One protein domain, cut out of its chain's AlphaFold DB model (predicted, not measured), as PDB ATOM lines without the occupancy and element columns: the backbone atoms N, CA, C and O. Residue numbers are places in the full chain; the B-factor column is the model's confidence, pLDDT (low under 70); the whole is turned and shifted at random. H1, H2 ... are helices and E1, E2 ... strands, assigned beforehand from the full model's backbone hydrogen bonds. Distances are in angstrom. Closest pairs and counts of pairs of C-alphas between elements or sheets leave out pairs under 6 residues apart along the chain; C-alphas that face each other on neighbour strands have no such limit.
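This is residues 4 to 55 of the 70 residues of the protein "DUF2156 domain-containing protein" of Nitrospirae bacterium (UniProt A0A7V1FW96). The model is an open frame wound by one chain, with few contacts between its parts: the longer helix H1 makes one side, the short strand E1 and the shorter helix H2 lie away from it, and the three named elements are apart from one another, H1 and E1 only just, with their closest C-alphas 8.4 A from each other. The first stretch, residues 4 to 17, starts beside E1, with residues 4 to 5 paired to it, and runs across to the beginning of H1; after E1 the chain turns and folds back through H2. The 52 printed residues hold H1, E1 and H2 in that order along the chain; the class is mostly helix, and under half of the residues, 25 of 52, are in named elements. By its radius of gyration of the C-alphas, 11.4 A, the whole is only just compact, close to loose, and it spans 30 by 24 by 18 A.

H1 is residues 18 to 30, 17.7 A from first to last C-alpha, beginning with C-alpha 18 at (52.664, -24.223, 27.432). E1 is residues 36 to 38, with C-alpha 36 at (51.566, -2.295, 26.173). H2 is residues 46 to 54, 12.2 A from first to last C-alpha, ending with C-alpha 54 at (52.748, -13.852, 37.580).

H1 and H2 are apart, with no C-alpha of the one within 8 A of the other. H1 and E1 are apart too, but only just, their closest C-alphas being 8.4 A from each other. E1 and H2 are also apart. E1 pairs with no named strand, but residues 4 to 5, a stretch too short to be named, pair in parallel with residues 37 to 38 of E1. The N-to-C direction of E1 is (-0.82, -0.54, 0.17), and that of H2 is (0.84, 0.50, -0.21). In H1 and H2 every O i to N i+4 pair is within hydrogen-bond range.

The two C-alphas farthest apart are those of Asp 14 and Asp 33, at 32.0 A, and the C-alphas of Met 4 and Tyr 55, the first and last printed, are 15.9 A apart. Residues 12 to 17 stand free, and so do residues 43 to 48, of which 46 to 48 belong to H2. Without these stretches, a body of 40 residues spans 27 by 19 by 17 A. The link from H1 to E1, 5 residues, is tight, and the link from E1 to H2, 7 residues, is short. The printed part has no cut. The mean pLDDT of the printed part is 90.3, and no printed residue is under 70.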
ATOM      1  N   MET A   4      48.394  -3.420  22.208       94.31
ATOM      2  CA  MET A   4      47.759  -4.570  21.557       94.31
ATOM      3  C   MET A   4      46.776  -5.270  22.503       94.31
ATOM      4  O   MET A   4      47.049  -5.421  23.696       94.31
ATOM      5  N   LEU A   5      45.640  -5.731  21.975       93.00
ATOM      6  CA  LEU A   5      44.643  -6.503  22.715       93.00
ATOM      7  C   LEU A   5      44.704  -7.983  22.316       93.00
ATOM      8  O   LEU A   5      44.555  -8.316  21.145       93.00
ATOM      9  N   ILE A   6      44.883  -8.867  23.299       91.56
ATOM     10  CA  ILE A   6      44.822 -10.319  23.099       91.56
ATOM     11  C   ILE A   6      43.426 -10.807  23.474       91.56
ATOM     12  O   ILE A   6      43.107 -10.908  24.656       91.56
ATOM     13  N   HIS A   7      42.619 -11.138  22.466       88.69
ATOM     14  CA  HIS A   7      41.252 -11.627  22.664       88.69
ATOM     15  C   HIS A   7      41.179 -13.073  23.153       88.69
ATOM     16  O   HIS A   7      40.302 -13.435  23.933       88.69
ATOM     17  N   VAL A   8      42.075 -13.930  22.661       87.50
ATOM     18  CA  VAL A   8      42.045 -15.363  22.955       87.50
ATOM     19  C   VAL A   8      43.464 -15.888  23.098       87.50
ATOM     20  O   VAL A   8      44.342 -15.576  22.302       87.50
ATOM     21  N   GLU A   9      43.653 -16.746  24.093       88.12
ATOM     22  CA  GLU A   9      44.848 -17.555  24.290       88.12
ATOM     23  C   GLU A   9      44.378 -18.967  24.655       88.12
ATOM     24  O   GLU A   9      43.576 -19.137  25.578       88.12
ATOM     25  N   LYS A  10      44.811 -19.984  23.905       89.00
ATOM     26  CA  LYS A  10      44.452 -21.382  24.161       89.00
ATOM     27  C   LYS A  10      45.657 -22.287  23.963       89.00
ATOM     28  O   LYS A  10      46.339 -22.208  22.950       89.00
ATOM     29  N   ALA A  11      45.846 -23.187  24.916       89.06
ATOM     30  CA  ALA A  11      46.841 -24.248  24.894       89.06
ATOM     31  C   ALA A  11      46.272 -25.504  25.573       89.06
ATOM     32  O   ALA A  11      45.316 -25.425  26.352       89.06
ATOM     33  N   THR A  12      46.850 -26.674  25.292       90.50
ATOM     34  CA  THR A  12      46.511 -27.880  26.062       90.50
ATOM     35  C   THR A  12      47.004 -27.737  27.513       90.50
ATOM     36  O   THR A  12      48.125 -27.264  27.722       90.50
ATOM     37  N   PRO A  13      46.197 -28.116  28.525       85.12
ATOM     38  CA  PRO A  13      46.632 -28.115  29.921       85.12
ATOM     39  C   PRO A  13      47.604 -29.258  30.250       85.12
ATOM     40  O   PRO A  13      48.250 -29.213  31.293       85.12
ATOM     41  N   ASP A  14      47.730 -30.260  29.374       95.38
ATOM     42  CA  ASP A  14      48.540 -31.464  29.613       95.38
ATOM     43  C   ASP A  14      50.047 -31.183  29.595       95.38
ATOM     44  O   ASP A  14      50.848 -32.014  30.024       95.38
ATOM     45  N   ILE A  15      50.443 -30.012  29.086       94.19
ATOM     46  CA  ILE A  15      51.836 -29.595  28.955       94.19
ATOM     47  C   ILE A  15      52.088 -28.430  29.920       94.19
ATOM     48  O   ILE A  15      51.694 -27.290  29.641       94.19
ATOM     49  N   PRO A  16      52.765 -28.681  31.058       91.38
ATOM     50  CA  PRO A  16      53.138 -27.632  31.995       91.38
ATOM     51  C   PRO A  16      53.963 -26.543  31.302       91.38
ATOM     52  O   PRO A  16      54.935 -26.837  30.612       91.38
ATOM     53  N   GLY A  17      53.586 -25.280  31.492       89.31
ATOM     54  CA  GLY A  17      54.315 -24.149  30.913       89.31
ATOM     55  C   GLY A  17      53.869 -23.735  29.507       89.31
ATOM     56  O   GLY A  17      54.294 -22.683  29.036       89.31
ATOM     57  N   LEU A  18      53.007 -24.505  28.830       93.00
ATOM     58  CA  LEU A  18      52.664 -24.223  27.432       93.00
ATOM     59  C   LEU A  18      51.962 -22.872  27.257       93.00
ATOM     60  O   LEU A  18      52.302 -22.129  26.342       93.00
ATOM     61  N   TYR A  19      51.046 -22.514  28.159       90.19
ATOM     62  CA  TYR A  19      50.417 -21.187  28.159       90.19
ATOM     63  C   TYR A  19      51.456 -20.061  28.254       90.19
ATOM     64  O   TYR A  19      51.344 -19.044  27.573       90.19
ATOM     65  N   GLN A  20      52.502 -20.260  29.057       91.50
ATOM     66  CA  GLN A  20      53.574 -19.290  29.209       91.50
ATOM     67  C   GLN A  20      54.400 -19.139  27.938       91.50
ATOM     68  O   GLN A  20      54.660 -18.010  27.527       91.50
ATOM     69  N   VAL A  21      54.747 -20.263  27.308       93.50
ATOM     70  CA  VAL A  21      55.515 -20.290  26.060       93.50
ATOM     71  C   VAL A  21      54.738 -19.630  24.928       93.50
ATOM     72  O   VAL A  21      55.268 -18.721  24.300       93.50
ATOM     73  N   ILE A  22      53.472 -20.004  24.694       93.06
ATOM     74  CA  ILE A  22      52.705 -19.403  23.589       93.06
ATOM     75  C   ILE A  22      52.524 -17.899  23.788       93.06
ATOM     76  O   ILE A  22      52.554 -17.146  22.818       93.06
ATOM     77  N   ASN A  23      52.367 -17.452  25.038       91.94
ATOM     78  CA  ASN A  23      52.237 -16.036  25.330       91.94
ATOM     79  C   ASN A  23      53.543 -15.297  25.024       91.94
ATOM     80  O   ASN A  23      53.514 -14.266  24.363       91.94
ATOM     81  N   GLN A  24      54.679 -15.839  25.466       93.25
ATOM     82  CA  GLN A  24      55.993 -15.264  25.199       93.25
ATOM     83  C   GLN A  24      56.285 -15.186  23.696       93.25
ATOM     84  O   GLN A  24      56.636 -14.115  23.208       93.25
ATOM     85  N   GLU A  25      56.097 -16.289  22.971       95.62
ATOM     86  CA  GLU A  25      56.332 -16.354  21.526       95.62
ATOM     87  C   GLU A  25      55.446 -15.359  20.777       95.62
ATOM     88  O   GLU A  25      55.930 -14.600  19.940       95.62
ATOM     89  N   PHE A  26      54.159 -15.278  21.117       94.19
ATOM     90  CA  PHE A  26      53.265 -14.310  20.489       94.19
ATOM     91  C   PHE A  26      53.710 -12.862  20.742       94.19
ATOM     92  O   PHE A  26      53.740 -12.052  19.820       94.19
ATOM     93  N   LEU A  27      54.117 -12.531  21.973       93.50
ATOM     94  CA  LEU A  27      54.607 -11.188  22.299       93.50
ATOM     95  C   LEU A  27      55.894 -10.832  21.545       93.50
ATOM     96  O   LEU A  27      56.049  -9.693  21.108       93.50
ATOM     97  N   MET A  28      56.801 -11.794  21.380       94.25
ATOM     98  CA  MET A  28      58.078 -11.590  20.695       94.25
ATOM     99  C   MET A  28      57.952 -11.445  19.179       94.25
ATOM    100  O   MET A  28      58.856 -10.881  18.572       94.25
ATOM    101  N   ASN A  29      56.874 -11.949  18.574       95.25
ATOM    102  CA  ASN A  29      56.709 -11.945  17.120       95.25
ATOM    103  C   ASN A  29      55.651 -10.939  16.640       95.25
ATOM    104  O   ASN A  29      55.854 -10.286  15.623       95.25
ATOM    105  N   GLU A  30      54.557 -10.764  17.385       93.81
ATOM    106  CA  GLU A  30      53.393  -9.981  16.937       93.81
ATOM    107  C   GLU A  30      53.210  -8.671  17.719       93.81
ATOM    108  O   GLU A  30      52.593  -7.730  17.226       93.81
ATOM    109  N   ALA A  31      53.750  -8.577  18.940       92.12
ATOM    110  CA  ALA A  31      53.582  -7.410  19.814       92.12
ATOM    111  C   ALA A  31      54.785  -6.455  19.823       92.12
ATOM    112  O   ALA A  31      54.826  -5.555  20.662       92.12
ATOM    113  N   VAL A  32      55.773  -6.660  18.948       91.81
ATOM    114  CA  VAL A  32      57.099  -6.016  19.046       91.81
ATOM    115  C   VAL A  32      57.054  -4.490  19.009       91.81
ATOM    116  O   VAL A  32      57.833  -3.835  19.698       91.81
ATOM    117  N   ASP A  33      56.097  -3.929  18.271       93.50
ATOM    118  CA  ASP A  33      55.933  -2.482  18.106       93.50
ATOM    119  C   ASP A  33      54.963  -1.867  19.134       93.50
ATOM    120  O   ASP A  33      54.683  -0.666  19.100       93.50
ATOM    121  N   CYS A  34      54.429  -2.674  20.056       93.31
ATOM    122  CA  CYS A  34      53.468  -2.244  21.065       93.31
ATOM    123  C   CYS A  34      54.128  -2.129  22.441       93.31
ATOM    124  O   CYS A  34      54.614  -3.106  23.009       93.31
ATOM    125  N   ARG A  35      54.063  -0.941  23.050       93.19
ATOM    126  CA  ARG A  35      54.569  -0.722  24.412       93.19
ATOM    127  C   ARG A  35      53.768  -1.471  25.472       93.19
ATOM    128  O   ARG A  35      54.308  -1.833  26.519       93.19
ATOM    129  N   PHE A  36      52.471  -1.647  25.238       93.31
ATOM    130  CA  PHE A  36      51.566  -2.295  26.173       93.31
ATOM    131  C   PHE A  36      50.818  -3.449  25.518       93.31
ATOM    132  O   PHE A  36      50.442  -3.399  24.348       93.31
ATOM    133  N   VAL A  37      50.513  -4.464  26.322       93.25
ATOM    134  CA  VAL A  37      49.595  -5.532  25.932       93.25
ATOM    135  C   VAL A  37      48.497  -5.668  26.971       93.25
ATOM    136  O   VAL A  37      48.750  -5.809  28.168       93.25
ATOM    137  N   ASN A  38      47.257  -5.636  26.499       92.50
ATOM    138  CA  ASN A  38      46.078  -5.926  27.289       92.50
ATOM    139  C   ASN A  38      45.693  -7.396  27.087       92.50
ATOM    140  O   ASN A  38      45.311  -7.801  25.991       92.50
ATOM    141  N   ARG A  39      45.784  -8.192  28.158       91.62
ATOM    142  CA  ARG A  39      45.446  -9.625  28.155       91.62
ATOM    143  C   ARG A  39      44.032  -9.920  28.655       91.62
ATOM    144  O   ARG A  39      43.784 -11.037  29.085       91.62
ATOM    145  N   GLU A  40      43.122  -8.952  28.664       88.56
ATOM    146  CA  GLU A  40      41.751  -9.092  29.178       88.56
ATOM    147  C   GLU A  40      41.636  -9.487  30.673       88.56
ATOM    148  O   GLU A  40      42.618  -9.652  31.402       88.56
ATOM    149  N   GLN A  41      40.393  -9.586  31.155       85.25
ATOM    150  CA  GLN A  41      40.036  -9.813  32.559       85.25
ATOM    151  C   GLN A  41      40.225 -11.271  33.013       85.25
ATOM    152  O   GLN A  41      40.293 -12.191  32.202       85.25
ATOM    153  N   ASP A  42      40.301 -11.490  34.326       85.56
ATOM    154  CA  ASP A  42      40.424 -12.819  34.949       85.56
ATOM    155  C   ASP A  42      39.077 -13.542  35.148       85.56
ATOM    156  O   ASP A  42      39.060 -14.685  35.601       85.56
ATOM    157  N   LEU A  43      37.955 -12.884  34.821       84.81
ATOM    158  CA  LEU A  43      36.583 -13.387  34.998       84.81
ATOM    159  C   LEU A  43      36.274 -13.862  36.436       84.81
ATOM    160  O   LEU A  43      35.350 -14.644  36.640       84.81
ATOM    161  N   GLY A  44      37.046 -13.419  37.436       83.19
ATOM    162  CA  GLY A  44      36.936 -13.904  38.815       83.19
ATOM    163  C   GLY A  44      37.492 -15.316  39.050       83.19
ATOM    164  O   GLY A  44      37.353 -15.850  40.148       83.19
ATOM    165  N   VAL A  45      38.147 -15.934  38.061       86.38
ATOM    166  CA  VAL A  45      38.745 -17.268  38.197       86.38
ATOM    167  C   VAL A  45      40.127 -17.144  38.838       86.38
ATOM    168  O   VAL A  45      41.062 -16.626  38.229       86.38
ATOM    169  N   GLN A  46      40.289 -17.661  40.059       86.44
ATOM    170  CA  GLN A  46      41.525 -17.496  40.840       86.44
ATOM    171  C   GLN A  46      42.780 -18.008  40.115       86.44
ATOM    172  O   GLN A  46      43.815 -17.346  40.135       86.44
ATOM    173  N   GLY A  47      42.696 -19.160  39.442       84.62
ATOM    174  CA  GLY A  47      43.819 -19.697  38.664       84.62
ATOM    175  C   GLY A  47      44.226 -18.775  37.511       84.62
ATOM    176  O   GLY A  47      45.412 -18.524  37.299       84.62
ATOM    177  N   LEU A  48      43.239 -18.192  36.823       83.88
ATOM    178  CA  LEU A  48      43.471 -17.247  35.735       83.88
ATOM    179  C   LEU A  48      44.045 -15.924  36.258       83.88
ATOM    180  O   LEU A  48      44.955 -15.364  35.647       83.88
ATOM    181  N   ARG A  49      43.577 -15.460  37.422       88.38
ATOM    182  CA  ARG A  49      44.142 -14.296  38.111       88.38
ATOM    183  C   ARG A  49      45.605 -14.521  38.479       88.38
ATOM    184  O   ARG A  49      46.437 -13.679  38.162       88.38
ATOM    185  N   ASN A  50      45.925 -15.657  39.098       87.06
ATOM    186  CA  ASN A  50      47.295 -16.006  39.477       87.06
ATOM    187  C   ASN A  50      48.216 -16.051  38.251       87.06
ATOM    188  O   ASN A  50      49.305 -15.485  38.290       87.06
ATOM    189  N   SER A  51      47.749 -16.657  37.153       85.81
ATOM    190  CA  SER A  51      48.477 -16.690  35.882       85.81
ATOM    191  C   SER A  51      48.736 -15.287  35.329       85.81
ATOM    192  O   SER A  51      49.868 -14.961  35.012       85.81
ATOM    193  N   LYS A  52      47.737 -14.398  35.281       87.69
ATOM    194  CA  LYS A  52      47.938 -13.021  34.788       87.69
ATOM    195  C   LYS A  52      48.865 -12.200  35.687       87.69
ATOM    196  O   LYS A  52      49.655 -11.406  35.184       87.69
ATOM    197  N   MET A  53      48.773 -12.383  37.004       88.12
ATOM    198  CA  MET A  53      49.593 -11.652  37.970       88.12
ATOM    199  C   MET A  53      51.058 -12.102  37.976       88.12
ATOM    200  O   MET A  53      51.919 -11.276  38.269       88.12
ATOM    201  N   SER A  54      51.361 -13.357  37.622       88.81
ATOM    202  CA  SER A  54      52.748 -13.852  37.580       88.81
ATOM    203  C   SER A  54      53.617 -13.142  36.533       88.81
ATOM    204  O   SER A  54      54.839 -13.143  36.657       88.81
ATOM    205  N   TYR A  55      53.001 -12.470  35.556       87.62
ATOM    206  CA  TYR A  55      53.682 -11.628  34.566       87.62
ATOM    207  C   TYR A  55      53.992 -10.205  35.057       87.62
ATOM    208  O   TYR A  55      54.453  -9.390  34.266       87.62
TER     209      TYR A  55